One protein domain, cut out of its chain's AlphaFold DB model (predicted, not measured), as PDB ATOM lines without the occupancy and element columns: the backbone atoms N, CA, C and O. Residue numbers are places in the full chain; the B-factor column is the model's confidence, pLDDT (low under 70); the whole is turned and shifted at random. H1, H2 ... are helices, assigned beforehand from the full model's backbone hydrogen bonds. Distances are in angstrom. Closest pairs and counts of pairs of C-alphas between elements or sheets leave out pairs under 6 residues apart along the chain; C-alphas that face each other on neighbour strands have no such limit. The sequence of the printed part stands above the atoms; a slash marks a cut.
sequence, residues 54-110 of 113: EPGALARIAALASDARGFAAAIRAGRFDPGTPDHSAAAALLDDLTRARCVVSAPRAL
ATOM      1  N   GLU A  54     -38.993 -48.899  -2.816       65.69
ATOM      2  CA  GLU A  54     -39.693 -47.607  -2.835       65.69
ATOM      3  C   GLU A  54     -40.787 -47.466  -1.764       65.69
ATOM      4  O   GLU A  54     -40.835 -46.405  -1.138       65.69
ATOM      5  N   PRO A  55     -41.625 -48.482  -1.464       67.00
ATOM      6  CA  PRO A  55     -42.681 -48.326  -0.461       67.00
ATOM      7  C   PRO A  55     -42.134 -48.055   0.947       67.00
ATOM      8  O   PRO A  55     -42.649 -47.194   1.661       67.00
ATOM      9  N   GLY A  56     -41.060 -48.749   1.341       82.00
ATOM     10  CA  GLY A  56     -40.427 -48.573   2.653       82.00
ATOM     11  C   GLY A  56     -39.690 -47.239   2.776       82.00
ATOM     12  O   GLY A  56     -39.792 -46.563   3.801       82.00
ATOM     13  N   ALA A  57     -38.991 -46.823   1.717       84.38
ATOM     14  CA  ALA A  57     -38.347 -45.516   1.664       84.38
ATOM     15  C   ALA A  57     -39.375 -44.376   1.710       84.38
ATOM     16  O   ALA A  57     -39.208 -43.433   2.481       84.38
ATOM     17  N   LEU A  58     -40.466 -44.482   0.947       85.44
ATOM     18  CA  LEU A  58     -41.522 -43.474   0.920       85.44
ATOM     19  C   LEU A  58     -42.235 -43.359   2.272       85.44
ATOM     20  O   LEU A  58     -42.494 -42.246   2.718       85.44
ATOM     21  N   ALA A  59     -42.478 -44.476   2.964       89.31
ATOM     22  CA  ALA A  59     -43.035 -44.462   4.316       89.31
ATOM     23  C   ALA A  59     -42.099 -43.772   5.325       89.31
ATOM     24  O   ALA A  59     -42.549 -42.975   6.147       89.31
ATOM     25  N   ARG A  60     -40.785 -44.023   5.244       91.50
ATOM     26  CA  ARG A  60     -39.784 -43.349   6.093       91.50
ATOM     27  C   ARG A  60     -39.678 -41.856   5.785       91.50
ATOM     28  O   ARG A  60     -39.556 -41.059   6.708       91.50
ATOM     29  N   ILE A  61     -39.768 -41.474   4.509       92.75
ATOM     30  CA  ILE A  61     -39.863 -40.070   4.089       92.75
ATOM     31  C   ILE A  61     -41.123 -39.434   4.685       92.75
ATOM     32  O   ILE A  61     -41.013 -38.377   5.295       92.75
ATOM     33  N   ALA A  62     -42.276 -40.100   4.562       91.75
ATOM     34  CA  ALA A  62     -43.570 -39.639   5.070       91.75
ATOM     35  C   ALA A  62     -43.592 -39.459   6.606       91.75
ATOM     36  O   ALA A  62     -44.328 -38.632   7.140       91.75
ATOM     37  N   ALA A  63     -42.780 -40.236   7.330       93.38
ATOM     38  CA  ALA A  63     -42.631 -40.112   8.778       93.38
ATOM     39  C   ALA A  63     -41.812 -38.874   9.197       93.38
ATOM     40  O   ALA A  63     -42.030 -38.336  10.278       93.38
ATOM     41  N   LEU A  64     -40.882 -38.413   8.351       93.75
ATOM     42  CA  LEU A  64     -40.013 -37.257   8.618       93.75
ATOM     43  C   LEU A  64     -40.540 -35.954   7.990       93.75
ATOM     44  O   LEU A  64     -40.250 -34.858   8.472       93.75
ATOM     45  N   ALA A  65     -41.293 -36.060   6.897       92.88
ATOM     46  CA  ALA A  65     -41.884 -34.965   6.135       92.88
ATOM     47  C   ALA A  65     -43.104 -35.463   5.343       92.88
ATOM     48  O   ALA A  65     -43.387 -36.644   5.330       92.88
ATOM     49  N   SER A  66     -43.835 -34.595   4.643       88.00
ATOM     50  CA  SER A  66     -45.034 -35.004   3.887       88.00
ATOM     51  C   SER A  66     -44.750 -35.944   2.708       88.00
ATOM     52  O   SER A  66     -45.523 -36.853   2.427       88.00
ATOM     53  N   ASP A  67     -43.666 -35.683   1.982       90.00
ATOM     54  CA  ASP A  67     -43.248 -36.387   0.772       90.00
ATOM     55  C   ASP A  67     -41.761 -36.093   0.494       90.00
ATOM     56  O   ASP A  67     -41.088 -35.386   1.251       90.00
ATOM     57  N   ALA A  68     -41.232 -36.610  -0.617       90.12
ATOM     58  CA  ALA A  68     -39.833 -36.404  -0.991       90.12
ATOM     59  C   ALA A  68     -39.481 -34.920  -1.210       90.12
ATOM     60  O   ALA A  68     -38.362 -34.492  -0.915       90.12
ATOM     61  N   ARG A  69     -40.429 -34.109  -1.704       92.88
ATOM     62  CA  ARG A  69     -40.213 -32.675  -1.934       92.88
ATOM     63  C   ARG A  69     -40.147 -31.921  -0.607       92.88
ATOM     64  O   ARG A  69     -39.245 -31.105  -0.421       92.88
ATOM     65  N   GLY A  70     -41.068 -32.213   0.304       95.19
ATOM     66  CA  GLY A  70     -41.116 -31.690   1.661       95.19
ATOM     67  C   GLY A  70     -39.885 -32.093   2.462       95.19
ATOM     68  O   GLY A  70     -39.298 -31.250   3.132       95.19
ATOM     69  N   PHE A  71     -39.422 -33.335   2.313       95.56
ATOM     70  CA  PHE A  71     -38.188 -33.804   2.938       95.56
ATOM     71  C   PHE A  71     -36.971 -33.013   2.447       95.56
ATOM     72  O   PHE A  71     -36.213 -32.477   3.254       95.56
ATOM     73  N   ALA A  72     -36.831 -32.826   1.131       95.38
ATOM     74  CA  ALA A  72     -35.757 -32.011   0.564       95.38
ATOM     75  C   ALA A  72     -35.829 -30.536   1.005       95.38
ATOM     76  O   ALA A  72     -34.796 -29.905   1.229       95.38
ATOM     77  N   ALA A  73     -37.030 -29.964   1.121       97.12
ATOM     78  CA  ALA A  73     -37.212 -28.604   1.626       97.12
ATOM     79  C   ALA A  73     -36.813 -28.488   3.107       97.12
ATOM     80  O   ALA A  73     -36.090 -27.564   3.471       97.12
ATOM     81  N   ALA A  74     -37.216 -29.453   3.935       96.94
ATOM     82  CA  ALA A  74     -36.882 -29.513   5.354       96.94
ATOM     83  C   ALA A  74     -35.373 -29.677   5.604       96.94
ATOM     84  O   ALA A  74     -34.838 -29.005   6.484       96.94
ATOM     85  N   ILE A  75     -34.674 -30.486   4.794       96.75
ATOM     86  CA  ILE A  75     -33.202 -30.574   4.818       96.75
ATOM     87  C   ILE A  75     -32.583 -29.198   4.552       96.75
ATOM     88  O   ILE A  75     -31.767 -28.736   5.339       96.75
ATOM     89  N   ARG A  76     -32.993 -28.509   3.477       97.62
ATOM     90  CA  ARG A  76     -32.441 -27.182   3.136       97.62
ATOM     91  C   ARG A  76     -32.737 -26.110   4.186       97.62
ATOM     92  O   ARG A  76     -32.007 -25.131   4.262       97.62
ATOM     93  N   ALA A  77     -33.800 -26.287   4.965       97.31
ATOM     94  CA  ALA A  77     -34.162 -25.406   6.069       97.31
ATOM     95  C   ALA A  77     -33.423 -25.726   7.385       97.31
ATOM     96  O   ALA A  77     -33.700 -25.080   8.391       97.31
ATOM     97  N   GLY A  78     -32.533 -26.724   7.404       96.81
ATOM     98  CA  GLY A  78     -31.762 -27.114   8.589       96.81
ATOM     99  C   GLY A  78     -32.537 -27.948   9.615       96.81
ATOM    100  O   GLY A  78     -32.067 -28.169  10.728       96.81
ATOM    101  N   ARG A  79     -33.729 -28.464   9.272       97.06
ATOM    102  CA  ARG A  79     -34.572 -29.246  10.205       97.06
ATOM    103  C   ARG A  79     -33.906 -30.543  10.684       97.06
ATOM    104  O   ARG A  79     -34.288 -31.073  11.721       97.06
ATOM    105  N   PHE A  80     -32.930 -31.034   9.924       97.50
ATOM    106  CA  PHE A  80     -32.189 -32.261  10.202       97.50
ATOM    107  C   PHE A  80     -30.694 -32.000  10.420       97.50
ATOM    108  O   PHE A  80     -29.888 -32.911  10.242       97.50
ATOM    109  N   ASP A  81     -30.301 -30.771  10.766       97.69
ATOM    110  CA  ASP A  81     -28.902 -30.445  11.053       97.69
ATOM    111  C   ASP A  81     -28.397 -31.192  12.304       97.69
ATOM    112  O   ASP A  81     -29.205 -31.617  13.143       97.69
ATOM    113  N   PRO A  82     -27.072 -31.383  12.457       97.38
ATOM    114  CA  PRO A  82     -26.507 -32.043  13.629       97.38
ATOM    115  C   PRO A  82     -27.016 -31.435  14.944       97.38
ATOM    116  O   PRO A  82     -26.990 -30.222  15.136       97.38
ATOM    117  N   GLY A  83     -27.471 -32.294  15.860       94.69
ATOM    118  CA  GLY A  83     -28.054 -31.884  17.144       94.69
ATOM    119  C   GLY A  83     -29.579 -31.727  17.142       94.69
ATOM    120  O   GLY A  83     -30.164 -31.558  18.210       94.69
ATOM    121  N   THR A  84     -30.242 -31.836  15.987       95.81
ATOM    122  CA  THR A  84     -31.709 -31.937  15.919       95.81
ATOM    123  C   THR A  84     -32.191 -33.365  16.234       95.81
ATOM    124  O   THR A  84     -31.455 -34.324  15.977       95.81
ATOM    125  N   PRO A  85     -33.418 -33.548  16.767       94.62
ATOM    126  CA  PRO A  85     -33.929 -34.871  17.154       94.62
ATOM    127  C   PRO A  85     -33.964 -35.891  16.006       94.62
ATOM    128  O   PRO A  85     -33.665 -37.065  16.212       94.62
ATOM    129  N   ASP A  86     -34.276 -35.429  14.795       95.81
ATOM    130  CA  ASP A  86     -34.479 -36.284  13.621       95.81
ATOM    131  C   ASP A  86     -33.214 -36.441  12.754       95.81
ATOM    132  O   ASP A  86     -33.253 -37.117  11.721       95.81
ATOM    133  N   HIS A  87     -32.083 -35.841  13.152       97.06
ATOM    134  CA  HIS A  87     -30.836 -35.850  12.375       97.06
ATOM    135  C   HIS A  87     -30.390 -37.268  11.996       97.06
ATOM    136  O   HIS A  87     -30.127 -37.555  10.829       97.06
ATOM    137  N   SER A  88     -30.330 -38.173  12.977       96.75
ATOM    138  CA  SER A  88     -29.852 -39.543  12.771       96.75
ATOM    139  C   SER A  88     -30.769 -40.340  11.841       96.75
ATOM    140  O   SER A  88     -30.285 -41.053  10.964       96.75
ATOM    141  N   ALA A  89     -32.087 -40.182  11.986       95.12
ATOM    142  CA  ALA A  89     -33.076 -40.850  11.151       95.12
ATOM    143  C   ALA A  89     -33.011 -40.365   9.694       95.12
ATOM    144  O   ALA A  89     -33.022 -41.183   8.769       95.12
ATOM    145  N   ALA A  90     -32.886 -39.051   9.488       95.94
ATOM    146  CA  ALA A  90     -32.732 -38.461   8.163       95.94
ATOM    147  C   ALA A  90     -31.408 -38.876   7.501       95.94
ATOM    148  O   ALA A  90     -31.404 -39.258   6.331       95.94
ATOM    149  N   ALA A  91     -30.299 -38.862   8.248       96.06
ATOM    150  CA  ALA A  91     -28.991 -39.279   7.750       96.06
ATOM    151  C   ALA A  91     -28.970 -40.764   7.353       96.06
ATOM    152  O   ALA A  91     -28.517 -41.095   6.259       96.06
ATOM    153  N   ALA A  92     -29.520 -41.647   8.193       94.56
ATOM    154  CA  ALA A  92     -29.620 -43.075   7.889       94.56
ATOM    155  C   ALA A  92     -30.483 -43.337   6.646       94.56
ATOM    156  O   ALA A  92     -30.106 -44.120   5.781       94.56
ATOM    157  N   LEU A  93     -31.617 -42.641   6.517       93.75
ATOM    158  CA  LEU A  93     -32.459 -42.731   5.323       93.75
ATOM    159  C   LEU A  93     -31.710 -42.287   4.059       93.75
ATOM    160  O   LEU A  93     -31.800 -42.960   3.038       93.75
ATOM    161  N   LEU A  94     -30.960 -41.184   4.109       93.62
ATOM    162  CA  LEU A  94     -30.171 -40.716   2.967       93.62
ATOM    163  C   LEU A  94     -29.038 -41.686   2.595       93.62
ATOM    164  O   LEU A  94     -28.799 -41.875   1.401       93.62
ATOM    165  N   ASP A  95     -28.373 -42.317   3.570       92.62
ATOM    166  CA  ASP A  95     -27.355 -43.344   3.292       92.62
ATOM    167  C   ASP A  95     -27.981 -44.572   2.620       92.62
ATOM    168  O   ASP A  95     -27.512 -44.996   1.563       92.62
ATOM    169  N   ASP A  96     -29.097 -45.076   3.157       90.19
ATOM    170  CA  ASP A  96     -29.833 -46.206   2.579       90.19
ATOM    171  C   ASP A  96     -30.282 -45.901   1.139       90.19
ATOM    172  O   ASP A  96     -30.071 -46.707   0.226       90.19
ATOM    173  N   LEU A  97     -30.845 -44.702   0.916       88.25
ATOM    174  CA  LEU A  97     -31.244 -44.214  -0.406       88.25
ATOM    175  C   LEU A  97     -30.066 -44.159  -1.378       88.25
ATOM    176  O   LEU A  97     -30.176 -44.589  -2.531       88.25
ATOM    177  N   THR A  98     -28.934 -43.648  -0.911       89.56
ATOM    178  CA  THR A  98     -27.728 -43.506  -1.723       89.56
ATOM    179  C   THR A  98     -27.148 -44.870  -2.077       89.56
ATOM    180  O   THR A  98     -26.876 -45.125  -3.251       89.56
ATOM    181  N   ARG A  99     -27.029 -45.790  -1.112       87.69
ATOM    182  CA  ARG A  99     -26.531 -47.150  -1.362       87.69
ATOM    183  C   ARG A  99     -27.390 -47.895  -2.365       87.69
ATOM    184  O   ARG A  99     -26.838 -48.460  -3.305       87.69
ATOM    185  N   ALA A 100     -28.711 -47.856  -2.213       84.44
ATOM    186  CA  ALA A 100     -29.622 -48.521  -3.139       84.44
ATOM    187  C   ALA A 100     -29.437 -48.020  -4.582       84.44
ATOM    188  O   ALA A 100     -29.299 -48.818  -5.510       84.44
ATOM    189  N   ARG A 101     -29.328 -46.700  -4.780       84.94
ATOM    190  CA  ARG A 101     -29.040 -46.118  -6.104       84.94
ATOM    191  C   ARG A 101     -27.647 -46.487  -6.619       84.94
ATOM    192  O   ARG A 101     -27.482 -46.752  -7.811       84.94
ATOM    193  N   CYS A 102     -26.648 -46.534  -5.741       87.25
ATOM    194  CA  CYS A 102     -25.293 -46.931  -6.106       87.25
ATOM    195  C   CYS A 102     -25.214 -48.396  -6.543       87.25
ATOM    196  O   CYS A 102     -24.501 -48.669  -7.503       87.25
ATOM    197  N   VAL A 103     -25.958 -49.323  -5.928       85.94
ATOM    198  CA  VAL A 103     -25.992 -50.734  -6.363       85.94
ATOM    199  C   VAL A 103     -26.340 -50.840  -7.851       85.94
ATOM    200  O   VAL A 103     -25.694 -51.598  -8.571       85.94
ATOM    201  N   VAL A 104     -27.285 -50.028  -8.334       84.31
ATOM    202  CA  VAL A 104     -27.717 -50.015  -9.740       84.31
ATOM    203  C   VAL A 104     -26.650 -49.411 -10.651       84.31
ATOM    204  O   VAL A 104     -26.087 -50.095 -11.516       84.31
ATOM    205  N   SER A 105     -26.353 -48.128 -10.440       81.56
ATOM    206  CA  SER A 105     -25.643 -47.302 -11.423       81.56
ATOM    207  C   SER A 105     -24.133 -47.233 -11.201       81.56
ATOM    208  O   SER A 105     -23.387 -46.945 -12.134       81.56
ATOM    209  N   ALA A 106     -23.662 -47.481  -9.977       84.56
ATOM    210  CA  ALA A 106     -22.264 -47.296  -9.593       84.56
ATOM    211  C   ALA A 106     -21.823 -48.263  -8.473       84.56
ATOM    212  O   ALA A 106     -21.317 -47.811  -7.446       84.56
ATOM    213  N   PRO A 107     -21.956 -49.594  -8.637       82.50
ATOM    214  CA  PRO A 107     -21.700 -50.548  -7.551       82.50
ATOM    215  C   PRO A 107     -20.258 -50.486  -7.036       82.50
ATOM    216  O   PRO A 107     -20.007 -50.676  -5.853       82.50
ATOM    217  N   ARG A 108     -19.304 -50.120  -7.903       83.12
ATOM    218  CA  ARG A 108     -17.892 -49.927  -7.532       83.12
ATOM    219  C   ARG A 108     -17.680 -48.813  -6.499       83.12
ATOM    220  O   ARG A 108     -16.646 -48.814  -5.840       83.12
ATOM    221  N   ALA A 109     -18.621 -47.875  -6.361       83.50
ATOM    222  CA  ALA A 109     -18.569 -46.818  -5.353       83.50
ATOM    223  C   ALA A 109     -18.849 -47.337  -3.929       83.50
ATOM    224  O   ALA A 109     -18.528 -46.649  -2.966       83.50
ATOM    225  N   LEU A 110     -19.410 -48.544  -3.781       82.31
ATOM    226  CA  LEU A 110     -19.758 -49.144  -2.485       82.31
ATOM    227  C   LEU A 110     -18.651 -50.025  -1.884       82.31
ATOM    228  O   LEU A 110     -18.830 -50.575  -0.801       82.31
TER     229      LEU A 110
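Overview. This is residues 54 to 110 of the 113 residues of an uncharacterized protein of Roseomonas sp. JC162 (UniProt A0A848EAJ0). The long helix H3 makes the longest axis, and H1 runs beside part of it the opposite way. H2 turns off at an angle where H1 ends and H3 begins, and the tiny H4 folds back at the far end of H3. The printed part has 57 residues with four named helices, in the order H1, H2, H3, H4, and no named strand; its class is all helix. It is only just compact, close to loose, with a radius of gyration of the C-alphas of 12.1 A and spans of 32 by 24 by 15 A.

Arrangement. Start with H1, residues 54 to 64, and go on to H2, residues 68 to 76: they touch only at the corner by their tight link, closest at the C-alphas of Ile 61 and Ala 68, 6.3 A apart. They run the same way at a steep tilt of 45 degrees. H3, residues 87 to 105, touches H1 with residues 90 to 97 alone; look at the closest C-alphas, those of Arg 60 and Leu 93, 7.4 A apart. These two run opposite ways at a shallow tilt of 22 degrees. H2 and H3 are apart. H4, residues 107 to 110, touches residues 99 to 103 of H3, with the closest C-alphas, those of Cys 102 and Ala 109, 6.8 A apart. H4 is apart from H1 and H2. In H1 and H2 every O i to N i+4 pair is within hydrogen-bond range, in H3 14 of 15; H4 is too short for such a pair, and its one O i to N i+3 pair is within range.

Along the chain. Find C-alpha 54 at (-39.693, -47.607, -2.835); from there H1 runs 15.4 A to C-alpha 64. H2 covers 12.5 A from Ala 68 to Arg 76. H3 runs 26.9 A from C-alpha 87 at (-30.836, -35.850, 12.375) to Ser 105. H4 ends at C-alpha 110, (-19.758, -49.144, -2.485), 5.6 A from C-alpha 107.

Size, cuts and confidence. The C-alphas farthest apart in the domain are those of Pro 85 and Arg 108, 33.1 A. The printed part has no cut. The links H1 to H2 and H3 to H4 are tight, and H2 to H3 is short, with 10 residues; no link is long. The mean pLDDT of the printed part is 90.6, and residues 54 to 55 are under 70.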